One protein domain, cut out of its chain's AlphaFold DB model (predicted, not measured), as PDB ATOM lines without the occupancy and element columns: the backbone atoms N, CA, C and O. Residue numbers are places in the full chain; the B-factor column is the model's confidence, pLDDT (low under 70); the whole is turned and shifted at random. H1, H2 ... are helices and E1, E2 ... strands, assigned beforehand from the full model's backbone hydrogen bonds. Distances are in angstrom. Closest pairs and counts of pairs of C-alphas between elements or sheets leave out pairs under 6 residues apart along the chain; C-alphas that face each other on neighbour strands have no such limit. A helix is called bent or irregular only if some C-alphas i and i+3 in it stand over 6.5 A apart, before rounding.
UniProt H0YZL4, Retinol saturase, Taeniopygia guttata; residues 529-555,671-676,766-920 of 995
ATOM      1  N   ALA A 529     156.343 128.270 152.089       97.38
ATOM      2  CA  ALA A 529     156.376 128.352 153.546       97.38
ATOM      3  C   ALA A 529     156.219 126.944 154.154       97.38
ATOM      4  O   ALA A 529     155.360 126.195 153.686       97.38
ATOM      5  N   PRO A 530     157.028 126.543 155.152       97.56
ATOM      6  CA  PRO A 530     156.795 125.307 155.895       97.56
ATOM      7  C   PRO A 530     155.566 125.439 156.806       97.56
ATOM      8  O   PRO A 530     155.350 126.486 157.414       97.56
ATOM      9  N   LEU A 531     154.796 124.358 156.937       97.62
ATOM     10  CA  LEU A 531     153.825 124.188 158.023       97.62
ATOM     11  C   LEU A 531     154.566 123.908 159.356       97.62
ATOM     12  O   LEU A 531     155.769 123.622 159.333       97.62
ATOM     13  N   PRO A 532     153.891 123.986 160.522       96.69
ATOM     14  CA  PRO A 532     154.527 123.735 161.814       96.69
ATOM     15  C   PRO A 532     155.013 122.292 162.004       96.69
ATOM     16  O   PRO A 532     154.777 121.394 161.194       96.69
ATOM     17  N   ALA A 533     155.670 122.062 163.144       96.69
ATOM     18  CA  ALA A 533     156.185 120.749 163.524       96.69
ATOM     19  C   ALA A 533     155.093 119.676 163.709       96.69
ATOM     20  O   ALA A 533     155.404 118.488 163.635       96.69
ATOM     21  N   ILE A 534     153.846 120.091 163.950       97.81
ATOM     22  CA  ILE A 534     152.625 119.306 163.750       97.81
ATOM     23  C   ILE A 534     151.978 119.906 162.501       97.81
ATOM     24  O   ILE A 534     151.707 121.105 162.484       97.81
ATOM     25  N   TYR A 535     151.805 119.110 161.446       97.38
ATOM     26  CA  TYR A 535     151.260 119.604 160.173       97.38
ATOM     27  C   TYR A 535     149.866 119.039 159.882       97.38
ATOM     28  O   TYR A 535     149.024 119.768 159.361       97.38
ATOM     29  N   ASP A 536     149.612 117.795 160.296       98.38
ATOM     30  CA  ASP A 536     148.302 117.142 160.277       98.38
ATOM     31  C   ASP A 536     147.956 116.665 161.704       98.38
ATOM     32  O   ASP A 536     148.824 116.204 162.453       98.38
ATOM     33  N   ALA A 537     146.682 116.747 162.077       97.69
ATOM     34  CA  ALA A 537     146.114 116.209 163.308       97.69
ATOM     35  C   ALA A 537     144.941 115.274 162.973       97.69
ATOM     36  O   ALA A 537     144.095 115.601 162.141       97.69
ATOM     37  N   VAL A 538     144.888 114.107 163.611       98.12
ATOM     38  CA  VAL A 538     143.848 113.089 163.399       98.12
ATOM     39  C   VAL A 538     142.924 113.083 164.606       98.12
ATOM     40  O   VAL A 538     143.364 112.739 165.699       98.12
ATOM     41  N   VAL A 539     141.661 113.458 164.420       96.38
ATOM     42  CA  VAL A 539     140.648 113.476 165.483       96.38
ATOM     43  C   VAL A 539     139.737 112.267 165.309       96.38
ATOM     44  O   VAL A 539     139.102 112.125 164.264       96.38
ATOM     45  N   LEU A 540     139.688 111.396 166.318       95.69
ATOM     46  CA  LEU A 540     138.809 110.226 166.363       95.69
ATOM     47  C   LEU A 540     137.747 110.432 167.453       95.69
ATOM     48  O   LEU A 540     138.093 110.538 168.628       95.69
ATOM     49  N   GLY A 541     136.469 110.467 167.076       91.12
ATOM     50  CA  GLY A 541     135.342 110.777 167.967       91.12
ATOM     51  C   GLY A 541     135.001 112.273 168.026       91.12
ATOM     52  O   GLY A 541     135.475 113.067 167.214       91.12
ATOM     53  N   ASP A 542     134.152 112.666 168.981       79.94
ATOM     54  CA  ASP A 542     133.719 114.062 169.144       79.94
ATOM     55  C   ASP A 542     134.837 114.937 169.764       79.94
ATOM     56  O   ASP A 542     135.307 114.593 170.853       79.94
ATOM     57  N   PRO A 543     135.230 116.075 169.146       69.12
ATOM     58  CA  PRO A 543     136.260 116.987 169.667       69.12
ATOM     59  C   PRO A 543     136.013 117.552 171.078       69.12
ATOM     60  O   PRO A 543     136.957 118.015 171.715       69.12
ATOM     61  N   HIS A 544     134.766 117.558 171.557       65.44
ATOM     62  CA  HIS A 544     134.390 118.008 172.904       65.44
ATOM     63  C   HIS A 544     133.878 116.873 173.806       65.44
ATOM     64  O   HIS A 544     133.541 117.115 174.964       65.44
ATOM     65  N   GLY A 545     133.800 115.645 173.287       67.31
ATOM     66  CA  GLY A 545     133.393 114.457 174.035       67.31
ATOM     67  C   GLY A 545     134.585 113.587 174.436       67.31
ATOM     68  O   GLY A 545     135.681 114.070 174.703       67.31
ATOM     69  N   ALA A 546     134.386 112.268 174.421       68.56
ATOM     70  CA  ALA A 546     135.444 111.278 174.654       68.56
ATOM     71  C   ALA A 546     136.384 111.069 173.440       68.56
ATOM     72  O   ALA A 546     137.042 110.032 173.341       68.56
ATOM     73  N   GLY A 547     136.412 112.008 172.489       80.25
ATOM     74  CA  GLY A 547     137.270 111.930 171.311       80.25
ATOM     75  C   GLY A 547     138.748 112.141 171.642       80.25
ATOM     76  O   GLY A 547     139.111 112.714 172.669       80.25
ATOM     77  N   ARG A 548     139.628 111.664 170.758       92.38
ATOM     78  CA  ARG A 548     141.084 111.766 170.915       92.38
ATOM     79  C   ARG A 548     141.736 112.333 169.664       92.38
ATOM     80  O   ARG A 548     141.490 111.861 168.555       92.38
ATOM     81  N   THR A 549     142.608 113.314 169.873       95.31
ATOM     82  CA  THR A 549     143.425 113.932 168.825       95.31
ATOM     83  C   THR A 549     144.839 113.363 168.862       95.31
ATOM     84  O   THR A 549     145.488 113.369 169.907       95.31
ATOM     85  N   PHE A 550     145.322 112.904 167.711       97.62
ATOM     86  CA  PHE A 550     146.672 112.387 167.511       97.62
ATOM     87  C   PHE A 550     147.444 113.305 166.558       97.62
ATOM     88  O   PHE A 550     146.974 113.631 165.468       97.62
ATOM     89  N   HIS A 551     148.637 113.729 166.959       98.00
ATOM     90  CA  HIS A 551     149.451 114.699 166.231       98.00
ATOM     91  C   HIS A 551     150.461 114.016 165.308       98.00
ATOM     92  O   HIS A 551     151.267 113.185 165.746       98.00
ATOM     93  N   ILE A 552     150.455 114.410 164.032       98.19
ATOM     94  CA  ILE A 552     151.380 113.911 163.017       98.19
ATOM     95  C   ILE A 552     152.527 114.907 162.845       98.19
ATOM     96  O   ILE A 552     152.351 116.048 162.408       98.19
ATOM     97  N   HIS A 553     153.726 114.459 163.212       97.56
ATOM     98  CA  HIS A 553     154.895 115.323 163.306       97.56
ATOM     99  C   HIS A 553     155.763 115.325 162.044       97.56
ATOM    100  O   HIS A 553     156.069 114.279 161.470       97.56
ATOM    101  N   SER A 554     156.238 116.509 161.654       96.38
ATOM    102  CA  SER A 554     157.253 116.662 160.610       96.38
ATOM    103  C   SER A 554     158.602 116.103 161.072       96.38
ATOM    104  O   SER A 554     159.044 116.406 162.181       96.38
ATOM    105  N   GLY A 555     159.310 115.389 160.195       95.62
ATOM    106  CA  GLY A 555     160.666 114.902 160.457       95.62
ATOM    107  C   GLY A 555     160.716 113.381 160.527       95.62
ATOM    108  O   GLY A 555     159.953 112.737 161.241       95.62
ATOM    109  N   GLY A 671     157.766 116.821 156.717       95.88
ATOM    110  CA  GLY A 671     156.878 117.968 156.866       95.88
ATOM    111  C   GLY A 671     156.116 118.294 155.582       95.88
ATOM    112  O   GLY A 671     156.165 117.562 154.586       95.88
ATOM    113  N   ALA A 672     155.419 119.422 155.633       97.25
ATOM    114  CA  ALA A 672     154.556 119.940 154.584       97.25
ATOM    115  C   ALA A 672     154.848 121.422 154.324       97.25
ATOM    116  O   ALA A 672     155.343 122.130 155.200       97.25
ATOM    117  N   TRP A 673     154.507 121.891 153.125       98.12
ATOM    118  CA  TRP A 673     154.663 123.278 152.706       98.12
ATOM    119  C   TRP A 673     153.415 123.805 152.001       98.12
ATOM    120  O   TRP A 673     152.645 123.047 151.411       98.12
ATOM    121  N   TYR A 674     153.265 125.124 152.014       97.94
ATOM    122  CA  TYR A 674     152.231 125.870 151.308       97.94
ATOM    123  C   TYR A 674     152.894 126.975 150.456       97.94
ATOM    124  O   TYR A 674     153.891 127.555 150.901       97.94
ATOM    125  N   PRO A 675     152.429 127.258 149.224       97.00
ATOM    126  CA  PRO A 675     153.014 128.308 148.386       97.00
ATOM    127  C   PRO A 675     152.759 129.702 148.986       97.00
ATOM    128  O   PRO A 675     151.618 130.052 149.284       97.00
ATOM    129  N   LYS A 676     153.804 130.523 149.155       96.88
ATOM    130  CA  LYS A 676     153.627 131.913 149.623       96.88
ATOM    131  C   LYS A 676     152.841 132.693 148.566       96.88
ATOM    132  O   LYS A 676     153.246 132.678 147.411       96.88
ATOM    133  N   HIS A 766     136.756 105.964 137.180       93.19
ATOM    134  CA  HIS A 766     136.592 107.236 137.874       93.19
ATOM    135  C   HIS A 766     136.941 107.051 139.364       93.19
ATOM    136  O   HIS A 766     136.676 105.987 139.933       93.19
ATOM    137  N   GLY A 767     137.597 108.044 139.968       92.81
ATOM    138  CA  GLY A 767     137.819 108.112 141.412       92.81
ATOM    139  C   GLY A 767     136.607 108.686 142.153       92.81
ATOM    140  O   GLY A 767     135.629 109.103 141.536       92.81
ATOM    141  N   GLU A 768     136.676 108.729 143.483       93.19
ATOM    142  CA  GLU A 768     135.582 109.261 144.306       93.19
ATOM    143  C   GLU A 768     135.400 110.785 144.096       93.19
ATOM    144  O   GLU A 768     136.368 111.557 143.998       93.19
ATOM    145  N   GLY A 769     134.136 111.215 144.023       95.00
ATOM    146  CA  GLY A 769     133.734 112.622 143.948       95.00
ATOM    147  C   GLY A 769     133.888 113.353 145.284       95.00
ATOM    148  O   GLY A 769     134.044 112.736 146.340       95.00
ATOM    149  N   GLY A 770     133.851 114.687 145.251       94.94
ATOM    150  CA  GLY A 770     134.047 115.528 146.436       94.94
ATOM    151  C   GLY A 770     132.927 116.529 146.699       94.94
ATOM    152  O   GLY A 770     132.321 117.063 145.770       94.94
ATOM    153  N   PHE A 771     132.722 116.841 147.979       97.19
ATOM    154  CA  PHE A 771     131.983 118.013 148.445       97.19
ATOM    155  C   PHE A 771     132.945 118.924 149.215       97.19
ATOM    156  O   PHE A 771     133.730 118.446 150.033       97.19
ATOM    157  N   THR A 772     132.927 120.229 148.935       97.19
ATOM    158  CA  THR A 772     133.831 121.207 149.566       97.19
ATOM    159  C   THR A 772     133.061 122.406 150.103       97.19
ATOM    160  O   THR A 772     132.324 123.041 149.355       97.19
ATOM    161  N   VAL A 773     133.261 122.754 151.373       97.94
ATOM    162  CA  VAL A 773     132.736 123.979 151.992       97.94
ATOM    163  C   VAL A 773     133.838 125.027 152.059       97.94
ATOM    164  O   VAL A 773     134.928 124.755 152.555       97.94
ATOM    165  N   PHE A 774     133.541 126.236 151.593       97.94
ATOM    166  CA  PHE A 774     134.406 127.410 151.688       97.94
ATOM    167  C   PHE A 774     133.798 128.413 152.673       97.94
ATOM    168  O   PHE A 774     132.649 128.822 152.497       97.94
ATOM    169  N   VAL A 775     134.566 128.815 153.690       98.31
ATOM    170  CA  VAL A 775     134.122 129.732 154.756       98.31
ATOM    171  C   VAL A 775     135.021 130.965 154.787       98.31
ATOM    172  O   VAL A 775     136.233 130.845 154.962       98.31
ATOM    173  N   GLY A 776     134.437 132.150 154.619       98.12
ATOM    174  CA  GLY A 776     135.103 133.442 154.784       98.12
ATOM    175  C   GLY A 776     134.731 134.067 156.125       98.12
ATOM    176  O   GLY A 776     133.545 134.222 156.426       98.12
ATOM    177  N   LEU A 777     135.746 134.407 156.918       98.12
ATOM    178  CA  LEU A 777     135.632 134.786 158.326       98.12
ATOM    179  C   LEU A 777     136.166 136.201 158.577       98.12
ATOM    180  O   LEU A 777     137.247 136.543 158.099       98.12
ATOM    181  N   SER A 778     135.453 137.015 159.351       97.62
ATOM    182  CA  SER A 778     135.942 138.315 159.820       97.62
ATOM    183  C   SER A 778     136.843 138.154 161.047       97.62
ATOM    184  O   SER A 778     136.483 137.494 162.022       97.62
ATOM    185  N   GLY A 779     138.026 138.764 161.006       96.06
ATOM    186  CA  GLY A 779     139.070 138.644 162.025       96.06
ATOM    187  C   GLY A 779     140.363 138.005 161.514       96.06
ATOM    188  O   GLY A 779     140.386 137.230 160.549       96.06
ATOM    189  N   SER A 780     141.450 138.337 162.204       95.12
ATOM    190  CA  SER A 780     142.757 137.689 162.081       95.12
ATOM    191  C   SER A 780     142.706 136.216 162.508       95.12
ATOM    192  O   SER A 780     141.815 135.778 163.246       95.12
ATOM    193  N   ARG A 781     143.702 135.432 162.080       94.12
ATOM    194  CA  ARG A 781     143.827 134.029 162.498       94.12
ATOM    195  C   ARG A 781     144.058 133.899 164.014       94.12
ATOM    196  O   ARG A 781     143.623 132.916 164.603       94.12
ATOM    197  N   GLU A 782     144.695 134.886 164.648       94.25
ATOM    198  CA  GLU A 782     144.976 134.934 166.088       94.25
ATOM    199  C   GLU A 782     143.702 135.149 166.922       94.25
ATOM    200  O   GLU A 782     143.491 134.436 167.908       94.25
ATOM    201  N   GLU A 783     142.820 136.074 166.516       95.44
ATOM    202  CA  GLU A 783     141.491 136.245 167.129       95.44
ATOM    203  C   GLU A 783     140.703 134.933 167.081       95.44
ATOM    204  O   GLU A 783     140.258 134.412 168.109       95.44
ATOM    205  N   LEU A 784     140.571 134.390 165.868       96.38
ATOM    206  CA  LEU A 784     139.737 133.238 165.539       96.38
ATOM    207  C   LEU A 784     140.331 131.902 166.023       96.38
ATOM    208  O   LEU A 784     139.644 130.885 165.997       96.38
ATOM    209  N   GLY A 785     141.586 131.891 166.486       95.06
ATOM    210  CA  GLY A 785     142.278 130.679 166.934       95.06
ATOM    211  C   GLY A 785     142.598 129.694 165.804       95.06
ATOM    212  O   GLY A 785     142.655 128.495 166.051       95.06
ATOM    213  N   LEU A 786     142.775 130.178 164.570       95.81
ATOM    214  CA  LEU A 786     143.010 129.334 163.398       95.81
ATOM    215  C   LEU A 786     144.480 128.917 163.288       95.81
ATOM    216  O   LEU A 786     145.398 129.749 163.194       95.81
ATOM    217  N   GLU A 787     144.695 127.606 163.224       93.81
ATOM    218  CA  GLU A 787     146.006 127.016 162.986       93.81
ATOM    219  C   GLU A 787     146.247 126.709 161.496       93.81
ATOM    220  O   GLU A 787     145.313 126.406 160.750       93.81
ATOM    221  N   PRO A 788     147.513 126.736 161.034       96.00
ATOM    222  CA  PRO A 788     147.905 126.196 159.730       96.00
ATOM    223  C   PRO A 788     147.904 124.657 159.690       96.00
ATOM    224  O   PRO A 788     148.115 124.079 158.622       96.00
ATOM    225  N   THR A 789     147.709 124.004 160.837       97.00
ATOM    226  CA  THR A 789     147.526 122.559 161.002       97.00
ATOM    227  C   THR A 789     146.298 122.086 160.212       97.00
ATOM    228  O   THR A 789     145.240 122.714 160.265       97.00
ATOM    229  N   ASN A 790     146.412 120.985 159.464       98.06
ATOM    230  CA  ASN A 790     145.245 120.311 158.887       98.06
ATOM    231  C   ASN A 790     144.589 119.403 159.933       98.06
ATOM    232  O   ASN A 790     145.298 118.747 160.692       98.06
ATOM    233  N   TYR A 791     143.267 119.259 159.898       97.75
ATOM    234  CA  TYR A 791     142.552 118.303 160.749       97.75
ATOM    235  C   TYR A 791     141.833 117.263 159.893       97.75
ATOM    236  O   TYR A 791     141.040 117.613 159.022       97.75
ATOM    237  N   PHE A 792     142.103 115.986 160.156       98.06
ATOM    238  CA  PHE A 792     141.374 114.842 159.618       98.06
ATOM    239  C   PHE A 792     140.458 114.311 160.718       98.06
ATOM    240  O   PHE A 792     140.923 113.674 161.664       98.06
ATOM    241  N   MET A 793     139.171 114.623 160.619       96.81
ATOM    242  CA  MET A 793     138.169 114.322 161.639       96.81
ATOM    243  C   MET A 793     137.330 113.121 161.205       96.81
ATOM    244  O   MET A 793     136.775 113.122 160.105       96.81
ATOM    245  N   PHE A 794     137.216 112.125 162.080       96.44
ATOM    246  CA  PHE A 794     136.412 110.920 161.891       96.44
ATOM    247  C   PHE A 794     135.601 110.649 163.170       96.44
ATOM    248  O   PHE A 794     136.172 110.710 164.258       96.44
ATOM    249  N   PRO A 795     134.308 110.282 163.106       93.88
ATOM    250  CA  PRO A 795     133.498 110.037 164.304       93.88
ATOM    251  C   PRO A 795     133.834 108.709 165.013       93.88
ATOM    252  O   PRO A 795     133.280 108.415 166.067       93.88
ATOM    253  N   GLY A 796     134.751 107.906 164.463       93.75
ATOM    254  CA  GLY A 796     135.192 106.630 165.020       93.75
ATOM    255  C   GLY A 796     136.471 106.114 164.356       93.75
ATOM    256  O   GLY A 796     137.090 106.803 163.549       93.75
ATOM    257  N   ASN A 797     136.872 104.886 164.693       95.19
ATOM    258  CA  ASN A 797     138.118 104.261 164.226       95.19
ATOM    259  C   ASN A 797     137.928 103.219 163.097       95.19
ATOM    260  O   ASN A 797     138.884 102.909 162.386       95.19
ATOM    261  N   ASP A 798     136.701 102.745 162.849       95.75
ATOM    262  CA  ASP A 798     136.315 101.938 161.677       95.75
ATOM    263  C   ASP A 798     136.264 102.797 160.394       95.75
ATOM    264  O   ASP A 798     135.209 102.999 159.795       95.75
ATOM    265  N   LEU A 799     137.404 103.356 159.975       96.62
ATOM    266  CA  LEU A 799     137.457 104.288 158.837       96.62
ATOM    267  C   LEU A 799     136.893 103.660 157.550       96.62
ATOM    268  O   LEU A 799     136.206 104.312 156.771       96.62
ATOM    269  N   ASP A 800     137.177 102.378 157.333       95.56
ATOM    270  CA  ASP A 800     136.800 101.655 156.122       95.56
ATOM    271  C   ASP A 800     135.307 101.277 156.105       95.56
ATOM    272  O   ASP A 800     134.638 101.474 155.090       95.56
ATOM    273  N   GLY A 801     134.757 100.791 157.223       96.69
ATOM    274  CA  GLY A 801     133.338 100.464 157.336       96.69
ATOM    275  C   GLY A 801     132.440 101.700 157.422       96.69
ATOM    276  O   GLY A 801     131.379 101.703 156.798       96.69
ATOM    277  N   MET A 802     132.860 102.775 158.104       96.50
ATOM    278  CA  MET A 802     132.116 104.046 158.121       96.50
ATOM    279  C   MET A 802     131.985 104.632 156.712       96.50
ATOM    280  O   MET A 802     130.875 104.933 156.279       96.50
ATOM    281  N   MET A 803     133.090 104.708 155.958       96.31
ATOM    282  CA  MET A 803     133.061 105.170 154.566       96.31
ATOM    283  C   MET A 803     132.226 104.254 153.659       96.31
ATOM    284  O   MET A 803     131.531 104.750 152.776       96.31
ATOM    285  N   LYS A 804     132.253 102.926 153.865       96.56
ATOM    286  CA  LYS A 804     131.413 101.979 153.105       96.56
ATOM    287  C   LYS A 804     129.923 102.174 153.359       96.56
ATOM    288  O   LYS A 804     129.162 102.146 152.399       96.56
ATOM    289  N   ARG A 805     129.518 102.383 154.618       97.00
ATOM    290  CA  ARG A 805     128.122 102.686 154.979       97.00
ATOM    291  C   ARG A 805     127.687 103.999 154.319       97.00
ATOM    292  O   ARG A 805     126.765 103.985 153.517       97.00
ATOM    293  N   TYR A 806     128.446 105.075 154.529       97.25
ATOM    294  CA  TYR A 806     128.186 106.402 153.954       97.25
ATOM    295  C   TYR A 806     128.072 106.421 152.420       97.25
ATOM    296  O   TYR A 806     127.154 107.029 151.884       97.25
ATOM    297  N   LEU A 807     128.964 105.745 151.687       95.19
ATOM    298  CA  LEU A 807     128.884 105.705 150.219       95.19
ATOM    299  C   LEU A 807     127.740 104.806 149.706       95.19
ATOM    300  O   LEU A 807     127.316 104.967 148.561       95.19
ATOM    301  N   ALA A 808     127.227 103.882 150.522       96.25
ATOM    302  CA  ALA A 808     126.061 103.058 150.196       96.25
ATOM    303  C   ALA A 808     124.715 103.720 150.559       96.25
ATOM    304  O   ALA A 808     123.692 103.318 150.008       96.25
ATOM    305  N   SER A 809     124.723 104.720 151.444       96.62
ATOM    306  CA  SER A 809     123.544 105.464 151.904       96.62
ATOM    307  C   SER A 809     122.797 106.229 150.805       96.62
ATOM    308  O   SER A 809     123.337 106.553 149.738       96.62
ATOM    309  N   SER A 810     121.550 106.589 151.125       96.62
ATOM    310  CA  SER A 810     120.829 107.654 150.422       96.62
ATOM    311  C   SER A 810     121.571 108.993 150.574       96.62
ATOM    312  O   SER A 810     122.407 109.167 151.463       96.62
ATOM    313  N   ARG A 811     121.280 109.972 149.712       94.56
ATOM    314  CA  ARG A 811     121.901 111.309 149.803       94.56
ATOM    315  C   ARG A 811     121.401 112.106 151.009       94.56
ATOM    316  O   ARG A 811     122.150 112.897 151.568       94.56
ATOM    317  N   GLU A 812     120.161 111.863 151.418       93.25
ATOM    318  CA  GLU A 812     119.502 112.443 152.586       93.25
ATOM    319  C   GLU A 812     120.111 111.879 153.883       93.25
ATOM    320  O   GLU A 812     120.454 112.634 154.794       93.25
ATOM    321  N   GLU A 813     120.345 110.563 153.940       94.62
ATOM    322  CA  GLU A 813     121.112 109.915 155.010       94.62
ATOM    323  C   GLU A 813     122.562 110.423 155.052       94.62
ATOM    324  O   GLU A 813     123.058 110.801 156.116       94.62
ATOM    325  N   ALA A 814     123.237 110.464 153.899       95.19
ATOM    326  CA  ALA A 814     124.634 110.872 153.783       95.19
ATOM    327  C   ALA A 814     124.855 112.328 154.219       95.19
ATOM    328  O   ALA A 814     125.798 112.594 154.963       95.19
ATOM    329  N   ALA A 815     123.962 113.250 153.839       93.31
ATOM    330  CA  ALA A 815     124.036 114.661 154.232       93.31
ATOM    331  C   ALA A 815     124.094 114.863 155.757       93.31
ATOM    332  O   ALA A 815     124.710 115.816 156.224       93.31
ATOM    333  N   ASN A 816     123.492 113.946 156.525       90.25
ATOM    334  CA  ASN A 816     123.430 113.988 157.985       90.25
ATOM    335  C   ASN A 816     124.505 113.124 158.683       90.25
ATOM    336  O   ASN A 816     124.739 113.293 159.876       90.25
ATOM    337  N   ASN A 817     125.170 112.202 157.971       91.38
ATOM    338  CA  ASN A 817     126.041 111.168 158.559       91.38
ATOM    339  C   ASN A 817     127.460 111.167 157.961       91.38
ATOM    340  O   ASN A 817     128.012 110.117 157.631       91.38
ATOM    341  N   ILE A 818     128.055 112.351 157.799       95.69
ATOM    342  CA  ILE A 818     129.351 112.542 157.132       95.69
ATOM    343  C   ILE A 818     130.500 111.952 157.993       95.69
ATOM    344  O   ILE A 818     130.796 112.478 159.065       95.69
ATOM    345  N   PRO A 819     131.196 110.883 157.549       95.12
ATOM    346  CA  PRO A 819     132.139 110.115 158.377       95.12
ATOM    347  C   PRO A 819     133.581 110.649 158.355       95.12
ATOM    348  O   PRO A 819     134.475 110.037 158.939       95.12
ATOM    349  N   LEU A 820     133.830 111.724 157.610       96.31
ATOM    350  CA  LEU A 820     135.154 112.246 157.282       96.31
ATOM    351  C   LEU A 820     135.038 113.744 157.007       96.31
ATOM    352  O   LEU A 820     134.302 114.127 156.098       96.31
ATOM    353  N   LEU A 821     135.824 114.564 157.701       97.62
ATOM    354  CA  LEU A 821     136.097 115.951 157.316       97.62
ATOM    355  C   LEU A 821     137.607 116.188 157.269       97.62
ATOM    356  O   LEU A 821     138.310 115.928 158.243       97.62
ATOM    357  N   PHE A 822     138.098 116.725 156.155       98.12
ATOM    358  CA  PHE A 822     139.424 117.331 156.068       98.12
ATOM    359  C   PHE A 822     139.280 118.852 156.181       98.12
ATOM    360  O   PHE A 822     138.722 119.473 155.279       98.12
ATOM    361  N   VAL A 823     139.762 119.455 157.270       97.94
ATOM    362  CA  VAL A 823     139.663 120.899 157.550       97.94
ATOM    363  C   VAL A 823     141.032 121.565 157.397       97.94
ATOM    364  O   VAL A 823     142.026 121.103 157.959       97.94
ATOM    365  N   THR A 824     141.086 122.683 156.669       97.56
ATOM    366  CA  THR A 824     142.307 123.465 156.412       97.56
ATOM    367  C   THR A 824     142.019 124.967 156.417       97.56
ATOM    368  O   THR A 824     141.025 125.406 155.843       97.56
ATOM    369  N   SER A 825     142.932 125.782 156.958       97.19
ATOM    370  CA  SER A 825     142.929 127.241 156.770       97.19
ATOM    371  C   SER A 825     144.038 127.689 155.803       97.19
ATOM    372  O   SER A 825     145.214 127.652 156.173       97.19
ATOM    373  N   PRO A 826     143.708 128.132 154.571       95.50
ATOM    374  CA  PRO A 826     144.670 128.788 153.680       95.50
ATOM    375  C   PRO A 826     145.263 130.063 154.296       95.50
ATOM    376  O   PRO A 826     146.476 130.269 154.249       95.50
ATOM    377  N   SER A 827     144.424 130.883 154.945       96.69
ATOM    378  CA  SER A 827     144.853 132.134 155.580       96.69
ATOM    379  C   SER A 827     145.839 131.929 156.726       96.69
ATOM    380  O   SER A 827     146.752 132.730 156.895       96.69
ATOM    381  N   ALA A 828     145.709 130.843 157.497       96.94
ATOM    382  CA  ALA A 828     146.660 130.544 158.565       96.94
ATOM    383  C   ALA A 828     148.030 130.063 158.047       96.94
ATOM    384  O   ALA A 828     149.037 130.240 158.738       96.94
ATOM    385  N   LYS A 829     148.069 129.454 156.852       97.19
ATOM    386  CA  LYS A 829     149.269 128.855 156.235       97.19
ATOM    387  C   LYS A 829     150.132 129.836 155.453       97.19
ATOM    388  O   LYS A 829     151.342 129.631 155.373       97.19
ATOM    389  N   ASP A 830     149.537 130.858 154.846       96.94
ATOM    390  CA  ASP A 830     150.277 131.826 154.041       96.94
ATOM    391  C   ASP A 830     150.857 132.954 154.915       96.94
ATOM    392  O   ASP A 830     150.103 133.817 155.370       96.94
ATOM    393  N   PRO A 831     152.188 133.046 155.110       96.12
ATOM    394  CA  PRO A 831     152.790 134.132 155.887       96.12
ATOM    395  C   PRO A 831     152.634 135.512 155.222       96.12
ATOM    396  O   PRO A 831     152.994 136.521 155.819       96.12
ATOM    397  N   THR A 832     152.125 135.577 153.986       95.81
ATOM    398  CA  THR A 832     151.809 136.832 153.289       95.81
ATOM    399  C   THR A 832     150.343 137.249 153.434       95.81
ATOM    400  O   THR A 832     149.979 138.319 152.954       95.81
ATOM    401  N   TRP A 833     149.494 136.437 154.078       95.81
ATOM    402  CA  TRP A 833     148.040 136.614 154.052       95.81
ATOM    403  C   TRP A 833     147.570 137.982 154.559       95.81
ATOM    404  O   TRP A 833     146.890 138.696 153.825       95.81
ATOM    405  N   GLU A 834     147.973 138.377 155.769       93.25
ATOM    406  CA  GLU A 834     147.502 139.611 156.422       93.25
ATOM    407  C   GLU A 834     147.878 140.876 155.625       93.25
ATOM    408  O   GLU A 834     147.138 141.853 155.597       93.25
ATOM    409  N   MET A 835     148.984 140.838 154.871       93.50
ATOM    410  CA  MET A 835     149.386 141.913 153.952       93.50
ATOM    411  C   MET A 835     148.437 142.048 152.743       93.50
ATOM    412  O   MET A 835     148.341 143.116 152.141       93.50
ATOM    413  N   ARG A 836     147.761 140.960 152.351       93.81
ATOM    414  CA  ARG A 836     146.917 140.864 151.145       93.81
ATOM    415  C   ARG A 836     145.417 140.946 151.451       93.81
ATOM    416  O   ARG A 836     144.659 141.443 150.616       93.81
ATOM    417  N   HIS A 837     145.005 140.440 152.612       94.81
ATOM    418  CA  HIS A 837     143.617 140.300 153.065       94.81
ATOM    419  C   HIS A 837     143.494 140.626 154.572       94.81
ATOM    420  O   HIS A 837     143.085 139.757 155.342       94.81
ATOM    421  N   PRO A 838     143.860 141.849 155.010       94.75
ATOM    422  CA  PRO A 838     143.902 142.201 156.429       94.75
ATOM    423  C   PRO A 838     142.537 142.059 157.111       94.75
ATOM    424  O   PRO A 838     141.503 142.385 156.519       94.75
ATOM    425  N   GLY A 839     142.536 141.578 158.355       95.62
ATOM    426  CA  GLY A 839     141.330 141.383 159.166       95.62
ATOM    427  C   GLY A 839     140.332 140.361 158.603       95.62
ATOM    428  O   GLY A 839     139.155 140.389 158.969       95.62
ATOM    429  N   LYS A 840     140.763 139.473 157.701       97.25
ATOM    430  CA  LYS A 840     139.945 138.403 157.111       97.25
ATOM    431  C   LYS A 840     140.678 137.073 157.197       97.25
ATOM    432  O   LYS A 840     141.880 137.023 156.982       97.25
ATOM    433  N   SER A 841     139.947 135.985 157.394       97.88
ATOM    434  CA  SER A 841     140.476 134.618 157.388       97.88
ATOM    435  C   SER A 841     139.623 133.688 156.524       97.88
ATOM    436  O   SER A 841     138.490 134.019 156.166       97.88
ATOM    437  N   THR A 842     140.156 132.517 156.172       97.88
ATOM    438  CA  THR A 842     139.449 131.497 155.390       97.88
ATOM    439  C   THR A 842     139.641 130.085 155.930       97.88
ATOM    440  O   THR A 842     140.707 129.717 156.432       97.88
ATOM    441  N   LEU A 843     138.593 129.274 155.775       97.75
ATOM    442  CA  LEU A 843     138.629 127.817 155.884       97.75
ATOM    443  C   LEU A 843     138.158 127.193 154.567       97.75
ATOM    444  O   LEU A 843     137.267 127.719 153.896       97.75
ATOM    445  N   ALA A 844     138.728 126.039 154.237       97.50
ATOM    446  CA  ALA A 844     138.154 125.090 153.296       97.50
ATOM    447  C   ALA A 844     138.014 123.731 153.997       97.50
ATOM    448  O   ALA A 844     138.912 123.313 154.734       97.50
ATOM    449  N   ILE A 845     136.883 123.061 153.787       98.06
ATOM    450  CA  ILE A 845     136.583 121.747 154.361       98.06
ATOM    451  C   ILE A 845     136.174 120.803 153.240       98.06
ATOM    452  O   ILE A 845     135.276 121.137 152.474       98.06
ATOM    453  N   VAL A 846     136.816 119.641 153.140       97.62
ATOM    454  CA  VAL A 846     136.586 118.658 152.069       97.62
ATOM    455  C   VAL A 846     136.087 117.340 152.657       97.62
ATOM    456  O   VAL A 846     136.624 116.846 153.649       97.62
ATOM    457  N   THR A 847     135.092 116.744 152.006       97.25
ATOM    458  CA  THR A 847     134.667 115.353 152.211       97.25
ATOM    459  C   THR A 847     134.368 114.684 150.865       97.25
ATOM    460  O   THR A 847     134.381 115.340 149.820       97.25
ATOM    461  N   PHE A 848     134.131 113.373 150.858       96.81
ATOM    462  CA  PHE A 848     133.709 112.659 149.649       96.81
ATOM    463  C   PHE A 848     132.207 112.840 149.421       96.81
ATOM    464  O   PHE A 848     131.431 112.858 150.376       96.81
ATOM    465  N   ALA A 849     131.780 112.906 148.163       97.06
ATOM    466  CA  ALA A 849     130.371 112.836 147.793       97.06
ATOM    467  C   ALA A 849     130.200 112.165 146.432       97.06
ATOM    468  O   ALA A 849     130.942 112.458 145.493       97.06
ATOM    469  N   ARG A 850     129.211 111.274 146.320       96.62
ATOM    470  CA  ARG A 850     128.916 110.576 145.064       96.62
ATOM    471  C   ARG A 850     128.300 111.525 144.043       96.62
ATOM    472  O   ARG A 850     127.537 112.423 144.396       96.62
ATOM    473  N   TYR A 851     128.614 111.300 142.772       96.50
ATOM    474  CA  TYR A 851     128.072 112.085 141.668       96.50
ATOM    475  C   TYR A 851     126.565 111.863 141.517       96.50
ATOM    476  O   TYR A 851     125.807 112.824 141.413       96.50
ATOM    477  N   GLU A 852     126.132 110.606 141.624       96.94
ATOM    478  CA  GLU A 852     124.737 110.163 141.511       96.94
ATOM    479  C   GLU A 852     123.798 110.882 142.494       96.94
ATOM    480  O   GLU A 852     122.649 111.150 142.157       96.94
ATOM    481  N   TRP A 853     124.285 111.271 143.681       97.38
ATOM    482  CA  TRP A 853     123.505 112.053 144.651       97.38
ATOM    483  C   TRP A 853     123.060 113.419 144.108       97.38
ATOM    484  O   TRP A 853     122.046 113.949 144.561       97.38
ATOM    485  N   PHE A 854     123.793 113.970 143.135       97.19
ATOM    486  CA  PHE A 854     123.545 115.273 142.520       97.19
ATOM    487  C   PHE A 854     123.257 115.191 141.008       97.19
ATOM    488  O   PHE A 854     123.115 116.234 140.372       97.19
ATOM    489  N   GLU A 855     123.181 113.999 140.405       96.38
ATOM    490  CA  GLU A 855     123.221 113.858 138.942       96.38
ATOM    491  C   GLU A 855     122.043 114.542 138.222       96.38
ATOM    492  O   GLU A 855     122.238 115.144 137.166       96.38
ATOM    493  N   GLU A 856     120.836 114.514 138.792       96.31
ATOM    494  CA  GLU A 856     119.624 115.064 138.157       96.31
ATOM    495  C   GLU A 856     119.683 116.581 137.880       96.31
ATOM    496  O   GLU A 856     118.929 117.107 137.060       96.31
ATOM    497  N   TRP A 857     120.624 117.297 138.505       96.81
ATOM    498  CA  TRP A 857     120.850 118.728 138.289       96.81
ATOM    499  C   TRP A 857     122.031 119.037 137.340       96.81
ATOM    500  O   TRP A 857     122.406 120.209 137.210       96.81
ATOM    501  N   LYS A 858     122.623 118.028 136.673       95.19
ATOM    502  CA  LYS A 858     123.797 118.189 135.780       95.19
ATOM    503  C   LYS A 858     123.529 119.123 134.596       95.19
ATOM    504  O   LYS A 858     124.324 120.029 134.348       95.19
ATOM    505  N   ASP A 859     122.382 118.956 133.937       94.38
ATOM    506  CA  ASP A 859     121.994 119.694 132.728       94.38
ATOM    507  C   ASP A 859     121.320 121.048 133.038       94.38
ATOM    508  O   ASP A 859     121.124 121.876 132.146       94.38
ATOM    509  N   LYS A 860     120.986 121.314 134.311       94.19
ATOM    510  CA  LYS A 860     120.432 122.606 134.747       94.19
ATOM    511  C   LYS A 860     121.525 123.680 134.832       94.19
ATOM    512  O   LYS A 860     122.684 123.406 135.153       94.19
ATOM    513  N   GLN A 861     121.142 124.935 134.587       91.44
ATOM    514  CA  GLN A 861     122.073 126.066 134.535       91.44
ATOM    515  C   GLN A 861     122.861 126.229 135.851       91.44
ATOM    516  O   GLN A 861     122.308 126.215 136.951       91.44
ATOM    517  N   VAL A 862     124.177 126.430 135.737       89.25
ATOM    518  CA  VAL A 862     125.067 126.670 136.886       89.25
ATOM    519  C   VAL A 862     124.616 127.925 137.646       89.25
ATOM    520  O   VAL A 862     124.290 128.937 137.027       89.25
ATOM    521  N   HIS A 863     124.598 127.848 138.981       87.12
ATOM    522  CA  HIS A 863     124.006 128.842 139.901       87.12
ATOM    523  C   HIS A 863     122.474 129.006 139.801       87.12
ATOM    524  O   HIS A 863     121.926 129.904 140.430       87.12
ATOM    525  N   LYS A 864     121.772 128.151 139.040       91.44
ATOM    526  CA  LYS A 864     120.300 128.115 138.918       91.44
ATOM    527  C   LYS A 864     119.779 126.676 138.763       91.44
ATOM    528  O   LYS A 864     119.165 126.323 137.757       91.44
ATOM    529  N   ARG A 865     120.056 125.823 139.755       93.94
ATOM    530  CA  ARG A 865     119.651 124.400 139.750       93.94
ATOM    531  C   ARG A 865     118.262 124.137 140.361       93.94
ATOM    532  O   ARG A 865     117.718 123.048 140.170       93.94
ATOM    533  N   GLY A 866     117.650 125.149 140.973       94.81
ATOM    534  CA  GLY A 866     116.381 125.030 141.696       94.81
ATOM    535  C   GLY A 866     116.603 124.705 143.170       94.81
ATOM    536  O   GLY A 866     117.706 124.316 143.562       94.81
ATOM    537  N   ASP A 867     115.560 124.907 143.963       95.75
ATOM    538  CA  ASP A 867     115.685 125.038 145.415       95.75
ATOM    539  C   ASP A 867     116.045 123.699 146.079       95.75
ATOM    540  O   ASP A 867     116.972 123.665 146.879       95.75
ATOM    541  N   ASP A 868     115.492 122.572 145.607       95.31
ATOM    542  CA  ASP A 868     115.820 121.210 146.081       95.31
ATOM    543  C   ASP A 868     117.337 120.903 146.094       95.31
ATOM    544  O   ASP A 868     117.850 120.222 146.983       95.31
ATOM    545  N   TYR A 869     118.079 121.413 145.099       96.31
ATOM    546  CA  TYR A 869     119.537 121.261 145.018       96.31
ATOM    547  C   TYR A 869     120.258 122.145 146.036       96.31
ATOM    548  O   TYR A 869     121.276 121.742 146.603       96.31
ATOM    549  N   GLU A 870     119.769 123.369 146.227       95.88
ATOM    550  CA  GLU A 870     120.338 124.317 147.177       95.88
ATOM    551  C   GLU A 870     120.071 123.863 148.618       95.88
ATOM    552  O   GLU A 870     121.000 123.920 149.420       95.88
ATOM    553  N   ASP A 871     118.891 123.305 148.908       95.69
ATOM    554  CA  ASP A 871     118.512 122.729 150.203       95.69
ATOM    555  C   ASP A 871     119.298 121.453 150.527       95.69
ATOM    556  O   ASP A 871     119.916 121.374 151.588       95.69
ATOM    557  N   LEU A 872     119.395 120.484 149.603       95.94
ATOM    558  CA  LEU A 872     120.248 119.299 149.798       95.94
ATOM    559  C   LEU A 872     121.702 119.708 150.087       95.94
ATOM    560  O   LEU A 872     122.338 119.213 151.019       95.94
ATOM    561  N   LYS A 873     122.229 120.651 149.299       96.19
ATOM    562  CA  LYS A 873     123.570 121.217 149.487       96.19
ATOM    563  C   LYS A 873     123.686 121.975 150.816       96.19
ATOM    564  O   LYS A 873     124.753 121.935 151.425       96.19
ATOM    565  N   LYS A 874     122.621 122.639 151.280       96.44
ATOM    566  CA  LYS A 874     122.570 123.318 152.579       96.44
ATOM    567  C   LYS A 874     122.652 122.313 153.726       96.44
ATOM    568  O   LYS A 874     123.471 122.532 154.608       96.44
ATOM    569  N   THR A 875     121.936 121.189 153.678       96.88
ATOM    570  CA  THR A 875     122.020 120.132 154.705       96.88
ATOM    571  C   THR A 875     123.453 119.616 154.873       96.88
ATOM    572  O   THR A 875     123.958 119.565 155.993       96.88
ATOM    573  N   PHE A 876     124.161 119.341 153.767       97.75
ATOM    574  CA  PHE A 876     125.595 119.011 153.810       97.75
ATOM    575  C   PHE A 876     126.438 120.141 154.434       97.75
ATOM    576  O   PHE A 876     127.309 119.874 155.259       97.75
ATOM    577  N   VAL A 877     126.204 121.407 154.060       97.81
ATOM    578  CA  VAL A 877     126.921 122.564 154.629       97.81
ATOM    579  C   VAL A 877     126.668 122.701 156.135       97.81
ATOM    580  O   VAL A 877     127.625 122.885 156.884       97.81
ATOM    581  N   ASP A 878     125.420 122.589 156.585       96.50
ATOM    582  CA  ASP A 878     125.024 122.737 157.987       96.50
ATOM    583  C   ASP A 878     125.659 121.640 158.859       96.50
ATOM    584  O   ASP A 878     126.273 121.951 159.881       96.50
ATOM    585  N   ALA A 879     125.598 120.371 158.431       95.56
ATOM    586  CA  ALA A 879     126.198 119.238 159.145       95.56
ATOM    587  C   ALA A 879     127.735 119.339 159.234       95.56
ATOM    588  O   ALA A 879     128.337 119.065 160.280       95.56
ATOM    589  N   ILE A 880     128.385 119.807 158.159       96.69
ATOM    590  CA  ILE A 880     129.821 120.119 158.165       96.69
ATOM    591  C   ILE A 880     130.104 121.241 159.171       96.69
ATOM    592  O   ILE A 880     130.963 121.084 160.042       96.69
ATOM    593  N   MET A 881     129.368 122.353 159.102       96.00
ATOM    594  CA  MET A 881     129.601 123.510 159.970       96.00
ATOM    595  C   MET A 881     129.320 123.217 161.448       96.00
ATOM    596  O   MET A 881     130.076 123.691 162.292       96.00
ATOM    597  N   GLN A 882     128.340 122.370 161.778       92.94
ATOM    598  CA  GLN A 882     128.100 121.905 163.150       92.94
ATOM    599  C   GLN A 882     129.340 121.221 163.755       92.94
ATOM    600  O   GLN A 882     129.610 121.360 164.948       92.94
ATOM    601  N   THR A 883     130.126 120.515 162.938       91.69
ATOM    602  CA  THR A 883     131.373 119.869 163.376       91.69
ATOM    603  C   THR A 883     132.563 120.836 163.359       91.69
ATOM    604  O   THR A 883     133.396 120.807 164.267       91.69
ATOM    605  N   VAL A 884     132.635 121.747 162.382       93.75
ATOM    606  CA  VAL A 884     133.702 122.763 162.289       93.75
ATOM    607  C   VAL A 884     133.622 123.781 163.433       93.75
ATOM    608  O   VAL A 884     134.660 124.157 163.974       93.75
ATOM    609  N   SER A 885     132.422 124.172 163.869       92.75
ATOM    610  CA  SER A 885     132.237 125.063 165.023       92.75
ATOM    611  C   SER A 885     132.673 124.429 166.352       92.75
ATOM    612  O   SER A 885     133.078 125.160 167.248       92.75
ATOM    613  N   LYS A 886     132.685 123.091 166.483       91.06
ATOM    614  CA  LYS A 886     133.323 122.413 167.634       91.06
ATOM    615  C   LYS A 886     134.849 122.530 167.587       91.06
ATOM    616  O   LYS A 886     135.497 122.720 168.609       91.06
ATOM    617  N   LEU A 887     135.444 122.420 166.397       91.12
ATOM    618  CA  LEU A 887     136.894 122.561 166.236       91.12
ATOM    619  C   LEU A 887     137.361 124.008 166.478       91.12
ATOM    620  O   LEU A 887     138.388 124.223 167.117       91.12
ATOM    621  N   TYR A 888     136.600 124.991 165.992       93.44
ATOM    622  CA  TYR A 888     136.933 126.413 166.081       93.44
ATOM    623  C   TYR A 888     135.751 127.249 166.615       93.44
ATOM    624  O   TYR A 888     135.170 128.029 165.861       93.44
ATOM    625  N   PRO A 889     135.401 127.173 167.913       92.69
ATOM    626  CA  PRO A 889     134.217 127.854 168.463       92.69
ATOM    627  C   PRO A 889     134.238 129.383 168.312       92.69
ATOM    628  O   PRO A 889     133.196 130.028 168.313       92.69
ATOM    629  N   ARG A 890     135.413 129.993 168.107       95.25
ATOM    630  CA  ARG A 890     135.554 131.444 167.897       95.25
ATOM    631  C   ARG A 890     135.107 131.942 166.513       95.25
ATOM    632  O   ARG A 890     135.138 133.149 166.286       95.25
ATOM    633  N   ILE A 891     134.724 131.055 165.586       95.50
ATOM    634  CA  ILE A 891     134.175 131.456 164.275       95.50
ATOM    635  C   ILE A 891     132.677 131.780 164.331       95.50
ATOM    636  O   ILE A 891     132.135 132.331 163.370       95.50
ATOM    637  N   GLU A 892     131.997 131.442 165.429       91.62
ATOM    638  CA  GLU A 892     130.582 131.752 165.612       91.62
ATOM    639  C   GLU A 892     130.354 133.275 165.582       91.62
ATOM    640  O   GLU A 892     131.131 134.058 166.127       91.62
ATOM    641  N   GLY A 893     129.335 133.717 164.838       94.06
ATOM    642  CA  GLY A 893     129.090 135.140 164.569       94.06
ATOM    643  C   GLY A 893     130.117 135.843 163.660       94.06
ATOM    644  O   GLY A 893     129.932 137.019 163.356       94.06
ATOM    645  N   ARG A 894     131.176 135.162 163.188       97.00
ATOM    646  CA  ARG A 894     132.239 135.740 162.334       97.00
ATOM    647  C   ARG A 894     132.154 135.343 160.851       97.00
ATOM    648  O   ARG A 894     133.010 135.740 160.066       97.00
ATOM    649  N   ILE A 895     131.149 134.572 160.433       97.25
ATOM    650  CA  ILE A 895     131.008 134.077 159.048       97.25
ATOM    651  C   ILE A 895     130.380 135.150 158.135       97.25
ATOM    652  O   ILE A 895     129.192 135.440 158.233       97.25
ATOM    653  N   GLU A 896     131.152 135.699 157.190       97.19
ATOM    654  CA  GLU A 896     130.666 136.639 156.151       97.19
ATOM    655  C   GLU A 896     130.347 135.948 154.805       97.19
ATOM    656  O   GLU A 896     129.590 136.458 153.959       97.19
ATOM    657  N   TYR A 897     130.965 134.790 154.569       97.31
ATOM    658  CA  TYR A 897     130.803 133.993 153.358       97.31
ATOM    659  C   TYR A 897     130.780 132.507 153.700       97.31
ATOM    660  O   TYR A 897     131.627 132.027 154.449       97.31
ATOM    661  N   LEU A 898     129.834 131.783 153.111       96.81
ATOM    662  CA  LEU A 898     129.691 130.340 153.235       96.81
ATOM    663  C   LEU A 898     129.199 129.803 151.889       96.81
ATOM    664  O   LEU A 898     128.277 130.373 151.304       96.81
ATOM    665  N   SER A 899     129.834 128.755 151.368       95.44
ATOM    666  CA  SER A 899     129.478 128.176 150.069       95.44
ATOM    667  C   SER A 899     129.866 126.704 149.980       95.44
ATOM    668  O   SER A 899     131.009 126.350 150.260       95.44
ATOM    669  N   GLY A 900     128.920 125.859 149.563       95.88
ATOM    670  CA  GLY A 900     129.160 124.457 149.221       95.88
ATOM    671  C   GLY A 900     129.418 124.271 147.721       95.88
ATOM    672  O   GLY A 900     128.682 124.790 146.881       95.88
ATOM    673  N   GLY A 901     130.443 123.496 147.379       96.00
ATOM    674  CA  GLY A 901     130.691 122.950 146.047       96.00
ATOM    675  C   GLY A 901     130.423 121.447 146.030       96.00
ATOM    676  O   GLY A 901     130.936 120.728 146.881       96.00
ATOM    677  N   THR A 902     129.629 120.983 145.066       97.12
ATOM    678  CA  THR A 902     129.238 119.571 144.885       97.12
ATOM    679  C   THR A 902     130.091 118.914 143.782       97.12
ATOM    680  O   THR A 902     130.833 119.623 143.089       97.12
ATOM    681  N   PRO A 903     129.948 117.605 143.500       97.19
ATOM    682  CA  PRO A 903     130.557 116.987 142.319       97.19
ATOM    683  C   PRO A 903     130.232 117.720 141.000       97.19
ATOM    684  O   PRO A 903     131.109 117.879 140.150       97.19
ATOM    685  N   LEU A 904     129.026 118.292 140.860       97.12
ATOM    686  CA  LEU A 904     128.656 119.125 139.703       97.12
ATOM    687  C   LEU A 904     129.399 120.474 139.633       97.12
ATOM    688  O   LEU A 904     129.429 121.114 138.578       97.12
ATOM    689  N   THR A 905     129.963 120.953 140.743       94.88
ATOM    690  CA  THR A 905     130.856 122.120 140.760       94.88
ATOM    691  C   THR A 905     132.211 121.735 140.164       94.88
ATOM    692  O   THR A 905     132.694 122.425 139.267       94.88
ATOM    693  N   ASN A 906     132.783 120.597 140.566       95.00
ATOM    694  CA  ASN A 906     134.038 120.089 139.998       95.00
ATOM    695  C   ASN A 906     133.895 119.775 138.496       95.00
ATOM    696  O   ASN A 906     134.726 120.207 137.694       95.00
ATOM    697  N   GLN A 907     132.794 119.131 138.095       94.69
ATOM    698  CA  GLN A 907     132.468 118.875 136.688       94.69
ATOM    699  C   GLN A 907     132.439 120.163 135.847       94.69
ATOM    700  O   GLN A 907     132.986 120.193 134.746       94.69
ATOM    701  N   HIS A 908     131.877 121.257 136.375       93.44
ATOM    702  CA  HIS A 908     131.862 122.538 135.667       93.44
ATOM    703  C   HIS A 908     133.238 123.226 135.621       93.44
ATOM    704  O   HIS A 908     133.679 123.656 134.554       93.44
ATOM    705  N   TYR A 909     133.911 123.371 136.767       91.69
ATOM    706  CA  TYR A 909     135.101 124.224 136.873       91.69
ATOM    707  C   TYR A 909     136.395 123.554 136.390       91.69
ATOM    708  O   TYR A 909     137.231 124.248 135.810       91.69
ATOM    709  N   ILE A 910     136.558 122.239 136.585       91.81
ATOM    710  CA  ILE A 910     137.790 121.491 136.252       91.81
ATOM    711  C   ILE A 910     137.573 120.302 135.296       91.81
ATOM    712  O   ILE A 910     138.524 119.588 134.995       91.81
ATOM    713  N   ALA A 911     136.352 120.107 134.781       94.31
ATOM    714  CA  ALA A 911     135.984 119.024 133.855       94.31
ATOM    715  C   ALA A 911     136.185 117.585 134.374       94.31
ATOM    716  O   ALA A 911     136.205 116.659 133.563       94.31
ATOM    717  N   SER A 912     136.276 117.377 135.692       94.44
ATOM    718  CA  SER A 912     136.173 116.048 136.316       94.44
ATOM    719  C   SER A 912     134.793 115.434 135.988       94.44
ATOM    720  O   SER A 912     133.796 115.971 136.481       94.44
ATOM    721  N   PRO A 913     134.673 114.385 135.143       93.69
ATOM    722  CA  PRO A 913     133.384 113.924 134.610       93.69
ATOM    723  C   PRO A 913     132.319 113.598 135.666       93.69
ATOM    724  O   PRO A 913     131.163 113.977 135.492       93.69
ATOM    725  N   HIS A 914     132.718 112.970 136.772       95.06
ATOM    726  CA  HIS A 914     131.888 112.656 137.940       95.06
ATOM    727  C   HIS A 914     132.279 113.507 139.169       95.06
ATOM    728  O   HIS A 914     132.028 113.144 140.316       95.06
ATOM    729  N   GLY A 915     132.912 114.663 138.950       95.00
ATOM    730  CA  GLY A 915     133.353 115.568 140.013       95.00
ATOM    731  C   GLY A 915     134.508 115.048 140.880       95.00
ATOM    732  O   GLY A 915     134.705 115.536 141.995       95.00
ATOM    733  N   GLU A 916     135.259 114.073 140.367       94.19
ATOM    734  CA  GLU A 916     136.365 113.365 141.011       94.19
ATOM    735  C   GLU A 916     137.462 114.317 141.506       94.19
ATOM    736  O   GLU A 916     137.936 115.183 140.760       94.19
ATOM    737  N   LEU A 917     137.924 114.104 142.742       92.81
ATOM    738  CA  LEU A 917     138.969 114.929 143.369       92.81
ATOM    739  C   LEU A 917     140.366 114.711 142.759       92.81
ATOM    740  O   LEU A 917     141.179 115.635 142.720       92.81
ATOM    741  N   TYR A 918     140.648 113.497 142.272       92.62
ATOM    742  CA  TYR A 918     141.975 113.082 141.786       92.62
ATOM    743  C   TYR A 918     141.951 112.466 140.377       92.62
ATOM    744  O   TYR A 918     142.935 111.856 139.954       92.62
ATOM    745  N   GLY A 919     140.844 112.640 139.643       91.81
ATOM    746  CA  GLY A 919     140.623 112.022 138.334       91.81
ATOM    747  C   GLY A 919     140.369 110.520 138.457       91.81
ATOM    748  O   GLY A 919     139.477 110.092 139.183       91.81
ATOM    749  N   THR A 920     141.159 109.719 137.747       92.56
ATOM    750  CA  THR A 920     141.125 108.245 137.806       92.56
ATOM    751  C   THR A 920     141.473 107.663 139.188       92.56
ATOM    752  O   THR A 920     142.334 108.188 139.891       92.56
TER     753      THR A 920
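AT A GLANCE: This is residues 529 to 555, 671 to 676 and 766 to 920 of the 995 residues of the protein "Retinol saturase" of Taeniopygia guttata (UniProt H0YZL4). A twisted wall of seven strands has one long helix, H7, laid across one face over E7 and E4, with the short helix H3 beside part of it. Short helices gather at the two ends of the long strands: H1, H4 and H5 by the start of E7, and H6 and H8 by the ends of E7 and E8, while the hairpin E1 and E2 makes the far edge of the sheet. The printed part has 188 residues with eight named helices and eight named strands, in the order E1 E2 E3 E4 H1 E5 H2 H3 E6 H4 H5 E7 H6 H7 E8 H8; the class is mixed, helices and strands. The sheet runs E2 E1 E5 E6 E7 E4 E8 and is mixed. The whole is compact, with a radius of gyration of the C-alphas of 16.9 A, and rounded, spanning 43 by 38 by 34 A.

IN THESE COORDINATES: E1, residues 534 to 540, begins with C-alpha 534 at (152.625, 119.306, 163.750) and is 16.7 A long. E2 is residues 548 to 553, 16.2 A, and E3 residues 672 to 675. E4, residues 770 to 778, measures 26.5 A. Then come H1, residues 781 to 784; E5, residues 790 to 794, 13.2 A; H2, residues 799 to 808, 14.4 A; H3, residues 811 to 816; E6, residues 821 to 824; H4, residues 826 to 829; and H5, residues 833 to 836. E7, residues 840 to 848, is 27.5 A long. H6, residues 852 to 857, is irregular: C-alphas 853 and 856 are 8.1 A apart. H7, residues 867 to 887, runs 29.8 A from C-alpha 867 at (115.685, 125.038, 145.415). E8 is residues 895 to 901, 17.1 A, and H8, residues 903 to 910, ends with C-alpha 910 at (137.790, 121.491, 136.252).

HOW THE PARTS SIT: In the sheet E2 and E8 are edge strands. The hairpin E1 and E2 is antiparallel, with N 538 and O 550 within hydrogen-bond range at 2.8 A. E1 and E5 are parallel, with N 537 and O 790 at 2.8 A. The other neighbours are antiparallel: E5 and E6 have N 793 and O 821 at 2.8 A, E6 and E7 N 822 and O 846 at 2.9 A, E7 and E4 N 773 and O 845 at 2.8 A, E4 and E8 N 776 and O 897 at 2.8 A. H7 is on the sheet at a height of 8.7 A, and runs only just across the strands, at 62 degrees to E4 on the local plane; its closest C-alphas to E8 are those of Val 877 and Gly 900, 6.2 A. E7, H6, H7 and E8 form a split strand-helix-strand unit, two strands running the same way with E4 between them, and its crossover is right-handed. With residues 872 to 879 alone H7 touches H3, the same way at a shallow tilt of 26 degrees; the closest C-alphas are those of Ala 815 and Phe 876, 4.6 A. H2 and H3 touch only at the corner by their link, and only just, with 3 pairs of C-alphas within 8 A, the closest those of Tyr 806 and Ala 814, 5.7 A. H6 touches H8, closest at the C-alphas of Phe 854 and Leu 904, 7.0 A. H1, H2 and H8 only graze the sheet; H4 is only just at the sheet's level, with a height of 3.8 A; H5 is only just not on it, with 4 pairs of C-alphas within 10 A. E3 pairs with no named strand, but its residues 673 to 674 pair antiparallel with residues 529 to 530. Every O i to N i+4 pair is within hydrogen-bond range in H2 and H8, against 1 of 2 in H3, 15 of 17 in H7 and 0 of 2 in H6, where 2 of 3 O i to N i+3 pairs are; H1, H4 and H5 are too short for an O i to N i+4 pair.

THE WHOLE: The C-alphas of Gly 555 and Gly 866 are the two farthest apart, 49.1 A. Residues 556 to 670 are not printed, with 6.1 A between C-alphas 555 and 671; residues 677 to 765 are not printed either, with 32.2 A between C-alphas 676 and 766. Of the links printed whole, none is long. The mean pLDDT of the printed part is 94.9, and residues 543 to 546 are under 70.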